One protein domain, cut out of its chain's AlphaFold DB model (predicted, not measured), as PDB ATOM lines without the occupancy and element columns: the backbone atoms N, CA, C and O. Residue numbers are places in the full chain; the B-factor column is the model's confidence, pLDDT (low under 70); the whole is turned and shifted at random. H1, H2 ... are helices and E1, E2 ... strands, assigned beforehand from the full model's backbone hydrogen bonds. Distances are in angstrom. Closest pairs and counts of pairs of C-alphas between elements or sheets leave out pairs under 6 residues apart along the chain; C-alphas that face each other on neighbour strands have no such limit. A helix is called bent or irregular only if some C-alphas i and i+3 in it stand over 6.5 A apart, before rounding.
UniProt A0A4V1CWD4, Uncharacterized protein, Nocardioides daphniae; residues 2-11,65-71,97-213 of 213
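What this domain is: This is residues 2 to 11, 65 to 71 and 97 to 213 of the 213 residues of an uncharacterized protein of Nocardioides daphniae (UniProt A0A4V1CWD4). A four-stranded sheet, E4 E3 E2 E5, curls like part of a barrel, and at its E5 edge the chain turns a corner into E6 of a second, smaller sheet, E1 E6 E7. H3 packs on the larger sheet, over E3, while H1 only grazes that sheet near the beginning of E2 and short H2 is on neither sheet. The printed part has 134 residues, with three named helices and seven named strands in the order E1 E2 E3 H1 H2 E4 H3 E5 E6 E7. The larger sheet is antiparallel, the smaller mixed, and the class is mixed, helices and strands. The whole is compact, with a radius of gyration of the C-alphas of 15.2 A, yet elongated, spanning 50 by 31 by 26 A.

How they stand to each other: Start at E1, residues 4 to 6, the parallel neighbour of E6, residues 189 to 194; look for N 6 and O 191, 2.9 A apart. Next comes E2, residues 107 to 116, which bends by 66 degrees at residue 112 and forms a hairpin with E3, residues 121 to 127, where N 115 and O 123 are 2.9 A apart. H1, residues 130 to 142, grazes the larger sheet with its residues 130 to 132; it is close to but not clearly touching H2, residues 148 to 151, the closest C-alphas being those of Met 140 and Pro 148, 7.7 A apart. E4, residues 159 to 163, is an edge strand antiparallel to E3, with N 161 and O 122 at 2.9 A. H3, residues 170 to 180, is over E3 at a height over the sheet of 9.0 A, slantwise to the strands at 40 degrees on the local plane; it is irregular, C-alphas 176 and 179 being 9.1 A apart. E5, residues 183 to 187, is the other edge strand, antiparallel to E2, with N 109 and O 185 at 2.9 A, and runs on into E6 at 89 degrees. E6 forms a hairpin with E7, residues 201 to 207; N 192 and O 204 are 2.8 A apart. Each O i to N i+4 pair is within hydrogen-bond range in H1, 5 of 7 are in H3, and H2 is too short for one.

Where its parts are: Find C-alpha 4 at (141.334, 170.393, 145.943), where E1 begins. E2 covers 24.7 A from C-alpha 107 at (148.737, 166.259, 154.039), E3 18.4 A, H1 18.3 A and H3 14.8 A. E6 covers 16.1 A, and E7 covers 17.8 A to C-alpha 207 at (138.508, 161.319, 151.109).

The domain as a whole: The C-alphas of Gly 166 and Ala 213 are the farthest apart, at 53.2 A. Residues 12 to 64 and 72 to 96 are not printed, with C-alpha gaps of 17.7 A and 22.1 A across these cuts. Of the links that are printed whole, none is long. Mean pLDDT of the printed part is 77.8; residues 2 to 11, 65 to 71, 97 to 99 and 211 to 213 are under 70.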
ATOM      1  N   LEU A   2     139.391 173.575 152.980       22.86
ATOM      2  CA  LEU A   2     139.780 173.870 151.593       22.86
ATOM      3  C   LEU A   2     139.303 172.768 150.628       22.86
ATOM      4  O   LEU A   2     138.880 171.694 151.057       22.86
ATOM      5  N   ARG A   3     139.309 173.059 149.322       27.05
ATOM      6  CA  ARG A   3     138.846 172.141 148.270       27.05
ATOM      7  C   ARG A   3     139.925 171.992 147.201       27.05
ATOM      8  O   ARG A   3     140.307 172.979 146.574       27.05
ATOM      9  N   VAL A   4     140.388 170.763 147.002       28.20
ATOM     10  CA  VAL A   4     141.334 170.393 145.943       28.20
ATOM     11  C   VAL A   4     140.514 169.846 144.786       28.20
ATOM     12  O   VAL A   4     139.811 168.854 144.956       28.20
ATOM     13  N   THR A   5     140.547 170.517 143.638       33.50
ATOM     14  CA  THR A   5     139.678 170.201 142.500       33.50
ATOM     15  C   THR A   5     140.505 169.813 141.285       33.50
ATOM     16  O   THR A   5     141.371 170.569 140.857       33.50
ATOM     17  N   TRP A   6     140.199 168.647 140.718       31.73
ATOM     18  CA  TRP A   6     140.667 168.231 139.402       31.73
ATOM     19  C   TRP A   6     139.575 168.548 138.371       31.73
ATOM     20  O   TRP A   6     138.414 168.155 138.536       31.73
ATOM     21  N   CYS A   7     139.950 169.287 137.327       28.64
ATOM     22  CA  CYS A   7     139.089 169.693 136.218       28.64
ATOM     23  C   CYS A   7     139.774 169.342 134.896       28.64
ATOM     24  O   CYS A   7     140.890 169.789 134.643       28.64
ATOM     25  N   GLY A   8     139.085 168.601 134.030       24.05
ATOM     26  CA  GLY A   8     139.481 168.456 132.632       24.05
ATOM     27  C   GLY A   8     138.762 169.474 131.740       24.05
ATOM     28  O   GLY A   8     137.534 169.500 131.736       24.05
ATOM     29  N   GLY A   9     139.519 170.233 130.939       25.09
ATOM     30  CA  GLY A   9     139.038 170.856 129.692       25.09
ATOM     31  C   GLY A   9     138.599 172.336 129.719       25.09
ATOM     32  O   GLY A   9     137.457 172.634 130.037       25.09
ATOM     33  N   GLU A  10     139.492 173.202 129.212       22.36
ATOM     34  CA  GLU A  10     139.283 174.525 128.559       22.36
ATOM     35  C   GLU A  10     138.632 175.722 129.310       22.36
ATOM     36  O   GLU A  10     137.478 175.698 129.735       22.36
ATOM     37  N   ILE A  11     139.360 176.857 129.323       25.05
ATOM     38  CA  ILE A  11     138.874 178.206 129.687       25.05
ATOM     39  C   ILE A  11     138.137 178.872 128.518       25.05
ATOM     40  O   ILE A  11     138.672 178.959 127.415       25.05
ATOM     41  N   HIS A  65     138.149 178.873 147.970       27.23
ATOM     42  CA  HIS A  65     139.319 178.271 147.333       27.23
ATOM     43  C   HIS A  65     138.925 177.051 146.484       27.23
ATOM     44  O   HIS A  65     138.306 176.102 146.979       27.23
ATOM     45  N   ARG A  66     139.283 177.108 145.201       36.25
ATOM     46  CA  ARG A  66     139.185 176.028 144.219       36.25
ATOM     47  C   ARG A  66     140.512 176.016 143.472       36.25
ATOM     48  O   ARG A  66     140.771 176.956 142.724       36.25
ATOM     49  N   LEU A  67     141.328 174.989 143.694       30.67
ATOM     50  CA  LEU A  67     142.490 174.717 142.844       30.67
ATOM     51  C   LEU A  67     142.000 174.578 141.388       30.67
ATOM     52  O   LEU A  67     140.940 173.985 141.170       30.67
ATOM     53  N   ARG A  68     142.709 175.153 140.412       34.09
ATOM     54  CA  ARG A  68     142.350 175.062 138.988       34.09
ATOM     55  C   ARG A  68     143.532 174.558 138.175       34.09
ATOM     56  O   ARG A  68     144.677 174.824 138.515       34.09
ATOM     57  N   LEU A  69     143.215 173.853 137.097       28.06
ATOM     58  CA  LEU A  69     144.116 173.499 136.007       28.06
ATOM     59  C   LEU A  69     143.338 173.840 134.731       28.06
ATOM     60  O   LEU A  69     142.203 173.396 134.577       28.06
ATOM     61  N   ASP A  70     143.904 174.679 133.869       35.09
ATOM     62  CA  ASP A  70     143.189 175.360 132.788       35.09
ATOM     63  C   ASP A  70     144.047 175.505 131.503       35.09
ATOM     64  O   ASP A  70     145.256 175.709 131.573       35.09
ATOM     65  N   ARG A  71     143.427 175.395 130.316       31.88
ATOM     66  CA  ARG A  71     144.092 175.289 128.989       31.88
ATOM     67  C   ARG A  71     143.967 176.566 128.127       31.88
ATOM     68  O   ARG A  71     142.888 177.165 128.145       31.88
ATOM     69  N   GLY A  97     138.899 156.289 139.812       52.81
ATOM     70  CA  GLY A  97     140.091 156.807 140.510       52.81
ATOM     71  C   GLY A  97     140.161 156.348 141.970       52.81
ATOM     72  O   GLY A  97     140.588 157.074 142.874       52.81
ATOM     73  N   ARG A  98     139.605 155.163 142.256       57.59
ATOM     74  CA  ARG A  98     139.274 154.748 143.628       57.59
ATOM     75  C   ARG A  98     140.486 154.265 144.424       57.59
ATOM     76  O   ARG A  98     140.434 154.324 145.657       57.59
ATOM     77  N   GLY A  99     141.519 153.780 143.733       59.12
ATOM     78  CA  GLY A  99     142.783 153.322 144.313       59.12
ATOM     79  C   GLY A  99     143.713 154.483 144.658       59.12
ATOM     80  O   GLY A  99     144.114 154.618 145.807       59.12
ATOM     81  N   ASP A 100     143.987 155.353 143.690       70.06
ATOM     82  CA  ASP A 100     144.962 156.456 143.727       70.06
ATOM     83  C   ASP A 100     144.895 157.301 144.997       70.06
ATOM     84  O   ASP A 100     145.845 157.393 145.771       70.06
ATOM     85  N   ARG A 101     143.714 157.849 145.275       70.88
ATOM     86  CA  ARG A 101     143.439 158.671 146.459       70.88
ATOM     87  C   ARG A 101     143.669 157.961 147.798       70.88
ATOM     88  O   ARG A 101     143.804 158.641 148.804       70.88
ATOM     89  N   ARG A 102     143.672 156.620 147.834       79.88
ATOM     90  CA  ARG A 102     143.984 155.830 149.040       79.88
ATOM     91  C   ARG A 102     145.489 155.651 149.240       79.88
ATOM     92  O   ARG A 102     145.895 155.270 150.327       79.88
ATOM     93  N   GLN A 103     146.297 155.898 148.207       83.81
ATOM     94  CA  GLN A 103     147.762 155.845 148.267       83.81
ATOM     95  C   GLN A 103     148.385 157.163 148.750       83.81
ATOM     96  O   GLN A 103     149.594 157.227 148.958       83.81
ATOM     97  N   VAL A 104     147.583 158.222 148.898       85.00
ATOM     98  CA  VAL A 104     148.023 159.521 149.415       85.00
ATOM     99  C   VAL A 104     147.192 159.846 150.642       85.00
ATOM    100  O   VAL A 104     146.002 160.127 150.527       85.00
ATOM    101  N   GLU A 105     147.821 159.792 151.811       91.56
ATOM    102  CA  GLU A 105     147.215 160.228 153.070       91.56
ATOM    103  C   GLU A 105     146.992 161.751 153.083       91.56
ATOM    104  O   GLU A 105     147.700 162.478 152.379       91.56
ATOM    105  N   PRO A 106     146.034 162.272 153.873       88.00
ATOM    106  CA  PRO A 106     145.851 163.710 154.030       88.00
ATOM    107  C   PRO A 106     147.145 164.415 154.468       88.00
ATOM    108  O   PRO A 106     147.835 163.953 155.381       88.00
ATOM    109  N   PHE A 107     147.460 165.555 153.853       86.81
ATOM    110  CA  PHE A 107     148.737 166.259 154.039       86.81
ATOM    111  C   PHE A 107     148.548 167.768 154.223       86.81
ATOM    112  O   PHE A 107     147.602 168.356 153.697       86.81
ATOM    113  N   ASP A 108     149.450 168.399 154.973       92.06
ATOM    114  CA  ASP A 108     149.418 169.840 155.244       92.06
ATOM    115  C   ASP A 108     150.247 170.624 154.219       92.06
ATOM    116  O   ASP A 108     151.224 170.114 153.672       92.06
ATOM    117  N   TYR A 109     149.848 171.868 153.954       89.44
ATOM    118  CA  TYR A 109     150.542 172.798 153.063       89.44
ATOM    119  C   TYR A 109     150.267 174.257 153.448       89.44
ATOM    120  O   TYR A 109     149.250 174.587 154.069       89.44
ATOM    121  N   ALA A 110     151.168 175.143 153.036       91.31
ATOM    122  CA  ALA A 110     151.001 176.587 153.070       91.31
ATOM    123  C   ALA A 110     150.809 177.148 151.651       91.31
ATOM    124  O   ALA A 110     151.352 176.618 150.686       91.31
ATOM    125  N   LEU A 111     150.044 178.233 151.531       91.44
ATOM    126  CA  LEU A 111     149.974 179.101 150.356       91.44
ATOM    127  C   LEU A 111     150.425 180.494 150.795       91.44
ATOM    128  O   LEU A 111     149.665 181.226 151.432       91.44
ATOM    129  N   GLU A 112     151.673 180.827 150.488       92.06
ATOM    130  CA  GLU A 112     152.335 182.065 150.921       92.06
ATOM    131  C   GLU A 112     152.934 182.807 149.728       92.06
ATOM    132  O   GLU A 112     152.636 183.975 149.490       92.06
ATOM    133  N   ARG A 113     153.736 182.093 148.937       95.12
ATOM    134  CA  ARG A 113     154.460 182.642 147.799       95.12
ATOM    135  C   ARG A 113     153.581 182.712 146.553       95.12
ATOM    136  O   ARG A 113     153.067 181.689 146.085       95.12
ATOM    137  N   LEU A 114     153.448 183.917 146.002       94.81
ATOM    138  CA  LEU A 114     152.919 184.125 144.657       94.81
ATOM    139  C   LEU A 114     153.993 183.793 143.608       94.81
ATOM    140  O   LEU A 114     155.192 183.797 143.891       94.81
ATOM    141  N   ALA A 115     153.538 183.470 142.406       94.88
ATOM    142  CA  ALA A 115     154.345 183.404 141.201       94.88
ATOM    143  C   ALA A 115     153.455 183.639 139.972       94.88
ATOM    144  O   ALA A 115     152.226 183.526 140.031       94.88
ATOM    145  N   THR A 116     154.089 183.898 138.831       95.12
ATOM    146  CA  THR A 116     153.415 184.096 137.547       95.12
ATOM    147  C   THR A 116     153.992 183.134 136.507       95.12
ATOM    148  O   THR A 116     155.204 183.087 136.299       95.12
ATOM    149  N   PHE A 117     153.143 182.339 135.849       89.88
ATOM    150  CA  PHE A 117     153.581 181.479 134.742       89.88
ATOM    151  C   PHE A 117     153.936 182.312 133.495       89.88
ATOM    152  O   PHE A 117     153.388 183.402 133.327       89.88
ATOM    153  N   PRO A 118     154.745 181.794 132.546       92.31
ATOM    154  CA  PRO A 118     155.033 182.479 131.275       92.31
ATOM    155  C   PRO A 118     153.789 182.841 130.442       92.31
ATOM    156  O   PRO A 118     153.844 183.731 129.600       92.31
ATOM    157  N   THR A 119     152.656 182.179 130.691       87.88
ATOM    158  CA  THR A 119     151.334 182.481 130.116       87.88
ATOM    159  C   THR A 119     150.640 183.701 130.742       87.88
ATOM    160  O   THR A 119     149.535 184.047 130.332       87.88
ATOM    161  N   GLY A 120     151.249 184.336 131.750       91.69
ATOM    162  CA  GLY A 120     150.694 185.454 132.517       91.69
ATOM    163  C   GLY A 120     149.803 185.044 133.695       91.69
ATOM    164  O   GLY A 120     149.269 185.914 134.375       91.69
ATOM    165  N   ILE A 121     149.604 183.749 133.958       91.44
ATOM    166  CA  ILE A 121     148.720 183.286 135.041       91.44
ATOM    167  C   ILE A 121     149.388 183.508 136.408       91.44
ATOM    168  O   ILE A 121     150.367 182.830 136.740       91.44
ATOM    169  N   ILE A 122     148.815 184.410 137.207       92.81
ATOM    170  CA  ILE A 122     149.232 184.729 138.579       92.81
ATOM    171  C   ILE A 122     148.604 183.702 139.527       92.81
ATOM    172  O   ILE A 122     147.399 183.433 139.472       92.81
ATOM    173  N   HIS A 123     149.410 183.108 140.402       92.00
ATOM    174  CA  HIS A 123     148.996 182.000 141.259       92.00
ATOM    175  C   HIS A 123     149.772 181.945 142.581       92.00
ATOM    176  O   HIS A 123     150.866 182.485 142.691       92.00
ATOM    177  N   LEU A 124     149.219 181.252 143.581       92.88
ATOM    178  CA  LEU A 124     149.955 180.830 144.781       92.88
ATOM    179  C   LEU A 124     150.521 179.423 144.585       92.88
ATOM    180  O   LEU A 124     149.831 178.553 144.041       92.88
ATOM    181  N   VAL A 125     151.736 179.185 145.074       92.44
ATOM    182  CA  VAL A 125     152.361 177.856 145.068       92.44
ATOM    183  C   VAL A 125     152.148 177.171 146.429       92.44
ATOM    184  O   VAL A 125     152.412 177.798 147.457       92.44
ATOM    185  N   PRO A 126     151.652 175.917 146.472       90.38
ATOM    186  CA  PRO A 126     151.542 175.149 147.705       90.38
ATOM    187  C   PRO A 126     152.902 174.600 148.140       90.38
ATOM    188  O   PRO A 126     153.604 173.968 147.350       90.38
ATOM    189  N   GLU A 127     153.247 174.788 149.411       94.62
ATOM    190  CA  GLU A 127     154.504 174.309 149.992       94.62
ATOM    191  C   GLU A 127     154.227 173.512 151.288       94.62
ATOM    192  O   GLU A 127     153.620 174.063 152.211       94.62
ATOM    193  N   PRO A 128     154.624 172.225 151.390       96.25
ATOM    194  CA  PRO A 128     155.241 171.395 150.348       96.25
ATOM    195  C   PRO A 128     154.266 171.022 149.213       96.25
ATOM    196  O   PRO A 128     153.059 170.878 149.415       96.25
ATOM    197  N   ALA A 129     154.808 170.817 148.010       88.50
ATOM    198  CA  ALA A 129     154.033 170.446 146.821       88.50
ATOM    199  C   ALA A 129     153.861 168.921 146.643       88.50
ATOM    200  O   ALA A 129     153.054 168.481 145.823       88.50
ATOM    201  N   ASP A 130     154.600 168.101 147.396       91.94
ATOM    202  CA  ASP A 130     154.803 166.673 147.103       91.94
ATOM    203  C   ASP A 130     153.516 165.843 147.109       91.94
ATOM    204  O   ASP A 130     153.307 165.018 146.218       91.94
ATOM    205  N   GLY A 131     152.602 166.106 148.048       86.38
ATOM    206  CA  GLY A 131     151.298 165.437 148.091       86.38
ATOM    207  C   GLY A 131     150.440 165.720 146.851       86.38
ATOM    208  O   GLY A 131     149.776 164.822 146.328       86.38
ATOM    209  N   PHE A 132     150.506 166.944 146.314       88.50
ATOM    210  CA  PHE A 132     149.828 167.306 145.067       88.50
ATOM    211  C   PHE A 132     150.516 166.691 143.842       88.50
ATOM    212  O   PHE A 132     149.827 166.207 142.942       88.50
ATOM    213  N   ASN A 133     151.852 166.662 143.820       87.00
ATOM    214  CA  ASN A 133     152.626 166.012 142.761       87.00
ATOM    215  C   ASN A 133     152.292 164.515 142.686       87.00
ATOM    216  O   ASN A 133     151.955 164.018 141.612       87.00
ATOM    217  N   ARG A 134     152.285 163.813 143.829       88.38
ATOM    218  CA  ARG A 134     151.964 162.380 143.896       88.38
ATOM    219  C   ARG A 134     150.524 162.079 143.477       88.38
ATOM    220  O   ARG A 134     150.315 161.146 142.706       88.38
ATOM    221  N   LEU A 135     149.544 162.872 143.926       84.81
ATOM    222  CA  LEU A 135     148.154 162.748 143.457       84.81
ATOM    223  C   LEU A 135     148.038 162.943 141.944       84.81
ATOM    224  O   LEU A 135     147.321 162.200 141.280       84.81
ATOM    225  N   THR A 136     148.744 163.932 141.396       84.44
ATOM    226  CA  THR A 136     148.695 164.234 139.961       84.44
ATOM    227  C   THR A 136     149.313 163.110 139.132       84.44
ATOM    228  O   THR A 136     148.714 162.703 138.141       84.44
ATOM    229  N   GLN A 137     150.456 162.562 139.560       84.88
ATOM    230  CA  GLN A 137     151.100 161.412 138.914       84.88
ATOM    231  C   GLN A 137     150.181 160.188 138.890       84.88
ATOM    232  O   GLN A 137     149.945 159.636 137.823       84.88
ATOM    233  N   LEU A 138     149.593 159.823 140.032       84.00
ATOM    234  CA  LEU A 138     148.666 158.692 140.118       84.00
ATOM    235  C   LEU A 138     147.457 158.849 139.184       84.00
ATOM    236  O   LEU A 138     147.097 157.916 138.476       84.00
ATOM    237  N   LEU A 139     146.869 160.048 139.115       82.06
ATOM    238  CA  LEU A 139     145.764 160.319 138.189       82.06
ATOM    239  C   LEU A 139     146.205 160.267 136.714       82.06
ATOM    240  O   LEU A 139     145.418 159.862 135.863       82.06
ATOM    241  N   MET A 140     147.442 160.649 136.392       81.06
ATOM    242  CA  MET A 140     147.995 160.497 135.039       81.06
ATOM    243  C   MET A 140     148.263 159.029 134.680       81.06
ATOM    244  O   MET A 140     148.050 158.642 133.534       81.06
ATOM    245  N   GLU A 141     148.700 158.218 135.646       83.94
ATOM    246  CA  GLU A 141     148.900 156.770 135.501       83.94
ATOM    247  C   GLU A 141     147.562 156.034 135.291       83.94
ATOM    248  O   GLU A 141     147.472 155.162 134.426       83.94
ATOM    249  N   ALA A 142     146.511 156.411 136.030       79.38
ATOM    250  CA  ALA A 142     145.175 155.816 135.924       79.38
ATOM    251  C   ALA A 142     144.378 156.280 134.686       79.38
ATOM    252  O   ALA A 142     143.563 155.524 134.153       79.38
ATOM    253  N   PHE A 143     144.613 157.504 134.200       78.38
ATOM    254  CA  PHE A 143     143.888 158.099 133.069       78.38
ATOM    255  C   PHE A 143     144.834 158.559 131.935       78.38
ATOM    256  O   PHE A 143     144.837 159.741 131.581       78.38
ATOM    257  N   PRO A 144     145.611 157.646 131.310       80.56
ATOM    258  CA  PRO A 144     146.653 157.998 130.339       80.56
ATOM    259  C   PRO A 144     146.114 158.657 129.057       80.56
ATOM    260  O   PRO A 144     146.806 159.470 128.449       80.56
ATOM    261  N   ASP A 145     144.865 158.371 128.675       80.81
ATOM    262  CA  ASP A 145     144.171 159.014 127.544       80.81
ATOM    263  C   ASP A 145     143.790 160.489 127.820       80.81
ATOM    264  O   ASP A 145     143.343 161.199 126.916       80.81
ATOM    265  N   PHE A 146     143.934 160.961 129.066       78.19
ATOM    266  CA  PHE A 146     143.492 162.281 129.529       78.19
ATOM    267  C   PHE A 146     144.622 163.071 130.222       78.19
ATOM    268  O   PHE A 146     144.455 163.505 131.368       78.19
ATOM    269  N   PRO A 147     145.773 163.301 129.556       78.06
ATOM    270  CA  PRO A 147     146.877 164.046 130.150       78.06
ATOM    271  C   PRO A 147     146.454 165.488 130.498       78.06
ATOM    272  O   PRO A 147     145.732 166.124 129.717       78.06
ATOM    273  N   PRO A 148     146.925 166.051 131.631       75.56
ATOM    274  CA  PRO A 148     146.722 167.456 131.973       75.56
ATOM    275  C   PRO A 148     147.068 168.378 130.801       75.56
ATOM    276  O   PRO A 148     148.068 168.178 130.113       75.56
ATOM    277  N   TYR A 149     146.210 169.368 130.543       73.06
ATOM    278  CA  TYR A 149     146.340 170.316 129.423       73.06
ATOM    279  C   TYR A 149     146.395 169.682 128.017       73.06
ATOM    280  O   TYR A 149     146.713 170.369 127.051       73.06
ATOM    281  N   GLY A 150     146.083 168.390 127.867       78.19
ATOM    282  CA  GLY A 150     146.318 167.659 126.619       78.19
ATOM    283  C   GLY A 150     147.798 167.342 126.360       78.19
ATOM    284  O   GLY A 150     148.153 167.038 125.227       78.19
ATOM    285  N   GLY A 151     148.654 167.427 127.385       79.50
ATOM    286  CA  GLY A 151     150.100 167.186 127.295       79.50
ATOM    287  C   GLY A 151     150.942 168.399 126.880       79.50
ATOM    288  O   GLY A 151     152.154 168.266 126.761       79.50
ATOM    289  N   GLU A 152     150.333 169.574 126.673       81.62
ATOM    290  CA  GLU A 152     151.032 170.793 126.226       81.62
ATOM    291  C   GLU A 152     152.008 171.355 127.277       81.62
ATOM    292  O   GLU A 152     153.069 171.872 126.933       81.62
ATOM    293  N   PHE A 153     151.672 171.216 128.564       79.00
ATOM    294  CA  PHE A 153     152.468 171.719 129.684       79.00
ATOM    295  C   PHE A 153     152.648 170.642 130.759       79.00
ATOM    296  O   PHE A 153     151.704 169.889 131.027       79.00
ATOM    297  N   PRO A 154     153.811 170.581 131.437       82.75
ATOM    298  CA  PRO A 154     153.953 169.763 132.633       82.75
ATOM    299  C   PRO A 154     153.005 170.286 133.726       82.75
ATOM    300  O   PRO A 154     152.904 171.502 133.924       82.75
ATOM    301  N   PRO A 155     152.299 169.412 134.462       82.69
ATOM    302  CA  PRO A 155     151.461 169.859 135.559       82.69
ATOM    303  C   PRO A 155     152.307 170.356 136.733       82.69
ATOM    304  O   PRO A 155     153.195 169.661 137.218       82.69
ATOM    305  N   ALA A 156     151.973 171.551 137.214       85.94
ATOM    306  CA  ALA A 156     152.527 172.150 138.421       85.94
ATOM    307  C   ALA A 156     151.378 172.467 139.398       85.94
ATOM    308  O   ALA A 156     150.420 173.138 138.991       85.94
ATOM    309  N   PRO A 157     151.429 172.011 140.665       88.94
ATOM    310  CA  PRO A 157     150.440 172.378 141.675       88.94
ATOM    311  C   PRO A 157     150.419 173.889 141.915       88.94
ATOM    312  O   PRO A 157     151.444 174.481 142.241       88.94
ATOM    313  N   HIS A 158     149.254 174.518 141.765       89.81
ATOM    314  CA  HIS A 158     149.092 175.954 141.983       89.81
ATOM    315  C   HIS A 158     147.631 176.328 142.261       89.81
ATOM    316  O   HIS A 158     146.706 175.686 141.763       89.81
ATOM    317  N   LEU A 159     147.408 177.401 143.021       88.94
ATOM    318  CA  LEU A 159     146.101 178.045 143.140       88.94
ATOM    319  C   LEU A 159     146.076 179.293 142.255       88.94
ATOM    320  O   LEU A 159     146.620 180.326 142.636       88.94
ATOM    321  N   THR A 160     145.437 179.196 141.089       87.75
ATOM    322  CA  THR A 160     145.184 180.337 140.197       87.75
ATOM    323  C   THR A 160     144.459 181.462 140.935       87.75
ATOM    324  O   THR A 160     143.429 181.222 141.571       87.75
ATOM    325  N   LEU A 161     144.977 182.683 140.808       88.88
ATOM    326  CA  LEU A 161     144.378 183.897 141.354       88.88
ATOM    327  C   LEU A 161     143.811 184.778 140.243       88.88
ATOM    328  O   LEU A 161     142.629 185.111 140.282       88.88
ATOM    329  N   ASP A 162     144.643 185.120 139.258       92.25
ATOM    330  CA  ASP A 162     144.305 186.073 138.200       92.25
ATOM    331  C   ASP A 162     145.144 185.840 136.927       92.25
ATOM    332  O   ASP A 162     146.006 184.956 136.882       92.25
ATOM    333  N   LEU A 163     144.901 186.635 135.885       92.94
ATOM    334  CA  LEU A 163     145.678 186.667 134.646       92.94
ATOM    335  C   LEU A 163     146.261 188.071 134.444       92.94
ATOM    336  O   LEU A 163     145.518 189.043 134.338       92.94
ATOM    337  N   ALA A 164     147.587 188.170 134.354       92.44
ATOM    338  CA  ALA A 164     148.293 189.435 134.204       92.44
ATOM    339  C   ALA A 164     147.860 190.180 132.929       92.44
ATOM    340  O   ALA A 164     148.038 189.693 131.808       92.44
ATOM    341  N   HIS A 165     147.283 191.371 133.100       93.88
ATOM    342  CA  HIS A 165     146.796 192.211 132.008       93.88
ATOM    343  C   HIS A 165     146.606 193.666 132.458       93.88
ATOM    344  O   HIS A 165     145.867 193.942 133.403       93.88
ATOM    345  N   GLY A 166     147.226 194.614 131.748       95.06
ATOM    346  CA  GLY A 166     147.187 196.030 132.129       95.06
ATOM    347  C   GLY A 166     147.778 196.235 133.526       95.06
ATOM    348  O   GLY A 166     148.913 195.839 133.774       95.06
ATOM    349  N   ASP A 167     146.988 196.807 134.434       93.81
ATOM    350  CA  ASP A 167     147.392 197.049 135.826       93.81
ATOM    351  C   ASP A 167     147.343 195.781 136.709       93.81
ATOM    352  O   ASP A 167     147.863 195.789 137.828       93.81
ATOM    353  N   VAL A 168     146.754 194.677 136.219       94.50
ATOM    354  CA  VAL A 168     146.743 193.383 136.920       94.50
ATOM    355  C   VAL A 168     148.139 192.765 136.853       94.50
ATOM    356  O   VAL A 168     148.586 192.274 135.817       94.50
ATOM    357  N   THR A 169     148.821 192.807 137.990       96.31
ATOM    358  CA  THR A 169     150.209 192.380 138.220       96.31
ATOM    359  C   THR A 169     150.315 191.576 139.514       96.31
ATOM    360  O   THR A 169     149.504 191.767 140.419       96.31
ATOM    361  N   GLU A 170     151.357 190.753 139.658       95.94
ATOM    362  CA  GLU A 170     151.618 189.990 140.890       95.94
ATOM    363  C   GLU A 170     151.628 190.889 142.143       95.94
ATOM    364  O   GLU A 170     150.949 190.586 143.122       95.94
ATOM    365  N   THR A 171     152.272 192.062 142.070       96.75
ATOM    366  CA  THR A 171     152.279 193.081 143.133       96.75
ATOM    367  C   THR A 171     150.873 193.582 143.480       96.75
ATOM    368  O   THR A 171     150.519 193.665 144.656       96.75
ATOM    369  N   SER A 172     150.045 193.899 142.476       96.25
ATOM    370  CA  SER A 172     148.657 194.331 142.708       96.25
ATOM    371  C   SER A 172     147.802 193.213 143.318       96.25
ATOM    372  O   SER A 172     147.014 193.464 144.228       96.25
ATOM    373  N   THR A 173     148.000 191.966 142.881       94.12
ATOM    374  CA  THR A 173     147.307 190.790 143.410       94.12
ATOM    375  C   THR A 173     147.712 190.529 144.861       94.12
ATOM    376  O   THR A 173     146.844 190.303 145.700       94.12
ATOM    377  N   GLN A 174     149.002 190.633 145.193       93.75
ATOM    378  CA  GLN A 174     149.495 190.502 146.564       93.75
ATOM    379  C   GLN A 174     148.930 191.598 147.480       93.75
ATOM    380  O   GLN A 174     148.469 191.297 148.580       93.75
ATOM    381  N   ALA A 175     148.875 192.848 147.009       94.06
ATOM    382  CA  ALA A 175     148.261 193.951 147.749       94.06
ATOM    383  C   ALA A 175     146.751 193.743 147.995       94.06
ATOM    384  O   ALA A 175     146.247 194.117 149.052       94.06
ATOM    385  N   LEU A 176     146.031 193.122 147.051       94.88
ATOM    386  CA  LEU A 176     144.613 192.771 147.202       94.88
ATOM    387  C   LEU A 176     144.371 191.572 148.132       94.88
ATOM    388  O   LEU A 176     143.316 191.505 148.763       94.88
ATOM    389  N   LEU A 177     145.316 190.632 148.226       91.06
ATOM    390  CA  LEU A 177     145.256 189.537 149.199       91.06
ATOM    391  C   LEU A 177     145.477 190.046 150.629       91.06
ATOM    392  O   LEU A 177     144.757 189.624 151.538       91.06
ATOM    393  N   GLY A 178     146.460 190.934 150.823       93.00
ATOM    394  CA  GLY A 178     146.868 191.425 152.141       93.00
ATOM    395  C   GLY A 178     147.114 190.278 153.127       93.00
ATOM    396  O   GLY A 178     147.641 189.229 152.752       93.00
ATOM    397  N   ASP A 179     146.625 190.438 154.357       92.06
ATOM    398  CA  ASP A 179     146.763 189.469 155.459       92.06
ATOM    399  C   ASP A 179     146.017 188.131 155.238       92.06
ATOM    400  O   ASP A 179     145.970 187.280 156.126       92.06
ATOM    401  N   THR A 180     145.412 187.913 154.061       90.19
ATOM    402  CA  THR A 180     144.879 186.600 153.659       90.19
ATOM    403  C   THR A 180     145.983 185.550 153.559       90.19
ATOM    404  O   THR A 180     145.733 184.377 153.839       90.19
ATOM    405  N   VAL A 181     147.180 185.947 153.118       89.69
ATOM    406  CA  VAL A 181     148.348 185.066 153.001       89.69
ATOM    407  C   VAL A 181     149.354 185.388 154.115       89.69
ATOM    408  O   VAL A 181     149.536 186.563 154.427       89.69
ATOM    409  N   PRO A 182     150.014 184.384 154.724       92.56
ATOM    410  CA  PRO A 182     150.005 182.960 154.371       92.56
ATOM    411  C   PRO A 182     148.759 182.181 154.834       92.56
ATOM    412  O   PRO A 182     148.356 182.240 155.995       92.56
ATOM    413  N   VAL A 183     148.207 181.339 153.952       89.62
ATOM    414  CA  VAL A 183     147.153 180.370 154.306       89.62
ATOM    415  C   VAL A 183     147.787 179.025 154.646       89.62
ATOM    416  O   VAL A 183     148.353 178.386 153.767       89.62
ATOM    417  N   LYS A 184     147.625 178.539 155.880       90.06
ATOM    418  CA  LYS A 184     147.965 177.155 156.264       90.06
ATOM    419  C   LYS A 184     146.720 176.270 156.181       90.06
ATOM    420  O   LYS A 184     145.664 176.641 156.697       90.06
ATOM    421  N   ALA A 185     146.819 175.122 155.516       85.94
ATOM    422  CA  ALA A 185     145.685 174.245 155.232       85.94
ATOM    423  C   ALA A 185     146.084 172.763 155.167       85.94
ATOM    424  O   ALA A 185     147.256 172.424 155.040       85.94
ATOM    425  N   ARG A 186     145.074 171.886 155.202       89.25
ATOM    426  CA  ARG A 186     145.205 170.437 155.005       89.25
ATOM    427  C   ARG A 186     144.429 169.996 153.769       89.25
ATOM    428  O   ARG A 186     143.297 170.437 153.547       89.25
ATOM    429  N   ALA A 187     145.038 169.149 152.948       87.00
ATOM    430  CA  ALA A 187     144.399 168.460 151.840       87.00
ATOM    431  C   ALA A 187     143.825 167.145 152.373       87.00
ATOM    432  O   ALA A 187     144.569 166.272 152.798       87.00
ATOM    433  N   GLU A 188     142.499 167.017 152.371       87.56
ATOM    434  CA  GLU A 188     141.783 165.860 152.940       87.56
ATOM    435  C   GLU A 188     140.887 165.148 151.914       87.56
ATOM    436  O   GLU A 188     140.401 164.047 152.161       87.56
ATOM    437  N   TRP A 189     140.627 165.787 150.770       84.44
ATOM    438  CA  TRP A 189     139.635 165.352 149.788       84.44
ATOM    439  C   TRP A 189     140.158 165.540 148.369       84.44
ATOM    440  O   TRP A 189     140.727 166.585 148.059       84.44
ATOM    441  N   LEU A 190     139.872 164.571 147.501       83.12
ATOM    442  CA  LEU A 190     139.937 164.719 146.051       83.12
ATOM    443  C   LEU A 190     138.529 165.046 145.530       83.12
ATOM    444  O   LEU A 190     137.594 164.276 145.768       83.12
ATOM    445  N   ASP A 191     138.372 166.165 144.820       81.31
ATOM    446  CA  ASP A 191     137.134 166.519 144.116       81.31
ATOM    447  C   ASP A 191     137.288 166.327 142.600       81.31
ATOM    448  O   ASP A 191     138.117 166.983 141.967       81.31
ATOM    449  N   LEU A 192     136.409 165.514 142.006       79.31
ATOM    450  CA  LEU A 192     136.104 165.556 140.575       79.31
ATOM    451  C   LEU A 192     135.025 166.616 140.350       79.31
ATOM    452  O   LEU A 192     133.906 166.496 140.867       79.31
ATOM    453  N   ALA A 193     135.333 167.632 139.551       78.19
ATOM    454  CA  ALA A 193     134.377 168.657 139.155       78.19
ATOM    455  C   ALA A 193     134.128 168.659 137.644       78.19
ATOM    456  O   ALA A 193     134.988 168.315 136.839       78.19
ATOM    457  N   TRP A 194     132.929 169.098 137.270       78.69
ATOM    458  CA  TRP A 194     132.639 169.542 135.919       78.69
ATOM    459  C   TRP A 194     133.131 170.978 135.787       78.69
ATOM    460  O   TRP A 194     132.776 171.826 136.616       78.69
ATOM    461  N   TYR A 195     133.911 171.255 134.746       72.88
ATOM    462  CA  TYR A 195     134.337 172.602 134.399       72.88
ATOM    463  C   TYR A 195     133.600 173.094 133.163       72.88
ATOM    464  O   TYR A 195     133.492 172.386 132.168       72.88
ATOM    465  N   GLU A 196     133.064 174.306 133.254       79.00
ATOM    466  CA  GLU A 196     132.469 175.032 132.139       79.00
ATOM    467  C   GLU A 196     132.215 176.473 132.589       79.00
ATOM    468  O   GLU A 196     131.738 176.691 133.708       79.00
ATOM    469  N   ALA A 197     132.480 177.458 131.728       76.12
ATOM    470  CA  ALA A 197     132.239 178.870 132.025       76.12
ATOM    471  C   ALA A 197     130.804 179.096 132.557       76.12
ATOM    472  O   ALA A 197     129.810 178.828 131.882       76.12
ATOM    473  N   GLY A 198     130.699 179.538 133.815       79.44
ATOM    474  CA  GLY A 198     129.429 179.749 134.519       79.44
ATOM    475  C   GLY A 198     128.648 178.505 134.946       79.44
ATOM    476  O   GLY A 198     127.556 178.650 135.490       79.44
ATOM    477  N   ARG A 199     129.179 177.289 134.751       81.19
ATOM    478  CA  ARG A 199     128.523 176.024 135.136       81.19
ATOM    479  C   ARG A 199     129.423 175.053 135.919       81.19
ATOM    480  O   ARG A 199     129.086 173.874 136.052       81.19
ATOM    481  N   CYS A 200     130.526 175.534 136.500       78.31
ATOM    482  CA  CYS A 200     131.446 174.709 137.294       78.31
ATOM    483  C   CYS A 200     130.811 174.161 138.589       78.31
ATOM    484  O   CYS A 200     130.534 174.926 139.524       78.31
ATOM    485  N   HIS A 201     130.674 172.837 138.697       81.12
ATOM    486  CA  HIS A 201     130.053 172.159 139.842       81.12
ATOM    487  C   HIS A 201     130.795 170.877 140.246       81.12
ATOM    488  O   HIS A 201     131.492 170.261 139.446       81.12
ATOM    489  N   LEU A 202     130.643 170.473 141.510       81.50
ATOM    490  CA  LEU A 202     131.196 169.219 142.027       81.50
ATOM    491  C   LEU A 202     130.408 168.035 141.447       81.50
ATOM    492  O   LEU A 202     129.185 168.011 141.568       81.50
ATOM    493  N   VAL A 203     131.102 167.056 140.864       82.25
ATOM    494  CA  VAL A 203     130.505 165.801 140.375       82.25
ATOM    495  C   VAL A 203     130.613 164.722 141.449       82.25
ATOM    496  O   VAL A 203     129.627 164.057 141.767       82.25
ATOM    497  N   ARG A 204     131.802 164.559 142.042       78.56
ATOM    498  CA  ARG A 204     132.040 163.629 143.149       78.56
ATOM    499  C   ARG A 204     133.208 164.098 144.013       78.56
ATOM    500  O   ARG A 204     134.132 164.739 143.529       78.56
ATOM    501  N   ARG A 205     133.142 163.751 145.295       82.50
ATOM    502  CA  ARG A 205     134.191 163.936 146.295       82.50
ATOM    503  C   ARG A 205     134.555 162.582 146.882       82.50
ATOM    504  O   ARG A 205     133.661 161.773 147.135       82.50
ATOM    505  N   TRP A 206     135.830 162.379 147.175       81.69
ATOM    506  CA  TRP A 206     136.304 161.245 147.957       81.69
ATOM    507  C   TRP A 206     137.338 161.706 148.993       81.69
ATOM    508  O   TRP A 206     138.084 162.644 148.707       81.69
ATOM    509  N   PRO A 207     137.421 161.065 150.172       84.56
ATOM    510  CA  PRO A 207     138.508 161.319 151.109       84.56
ATOM    511  C   PRO A 207     139.840 160.817 150.539       84.56
ATOM    512  O   PRO A 207     139.872 159.837 149.779       84.56
ATOM    513  N   LEU A 208     140.911 161.504 150.922       83.88
ATOM    514  CA  LEU A 208     142.284 161.026 150.811       83.88
ATOM    515  C   LEU A 208     142.582 160.003 151.915       83.88
ATOM    516  O   LEU A 208     141.897 159.972 152.939       83.88
ATOM    517  N   GLY A 209     143.594 159.174 151.684       85.94
ATOM    518  CA  GLY A 209     144.018 158.113 152.587       85.94
ATOM    519  C   GLY A 209     143.063 156.925 152.660       85.94
ATOM    520  O   GLY A 209     142.077 156.796 151.916       85.94
ATOM    521  N   THR A 210     143.370 156.021 153.582       75.38
ATOM    522  CA  THR A 210     142.467 154.923 153.940       75.38
ATOM    523  C   THR A 210     141.463 155.382 154.998       75.38
ATOM    524  O   THR A 210     141.821 155.783 156.097       75.38
ATOM    525  N   VAL A 211     140.166 155.307 154.675       59.84
ATOM    526  CA  VAL A 211     139.114 155.467 155.689       59.84
ATOM    527  C   VAL A 211     139.121 154.209 156.547       59.84
ATOM    528  O   VAL A 211     138.632 153.168 156.101       59.84
ATOM    529  N   THR A 212     139.692 154.299 157.743       50.44
ATOM    530  CA  THR A 212     139.515 153.290 158.788       50.44
ATOM    531  C   THR A 212     138.027 153.215 159.133       50.44
ATOM    532  O   THR A 212     137.386 154.254 159.308       50.44
ATOM    533  N   ALA A 213     137.477 151.999 159.128       39.19
ATOM    534  CA  ALA A 213     136.056 151.733 159.355       39.19
ATOM    535  C   ALA A 213     135.694 151.726 160.847       39.19
ATOM    536  O   ALA A 213     136.573 151.337 161.648       39.19
TER     537      ALA A 213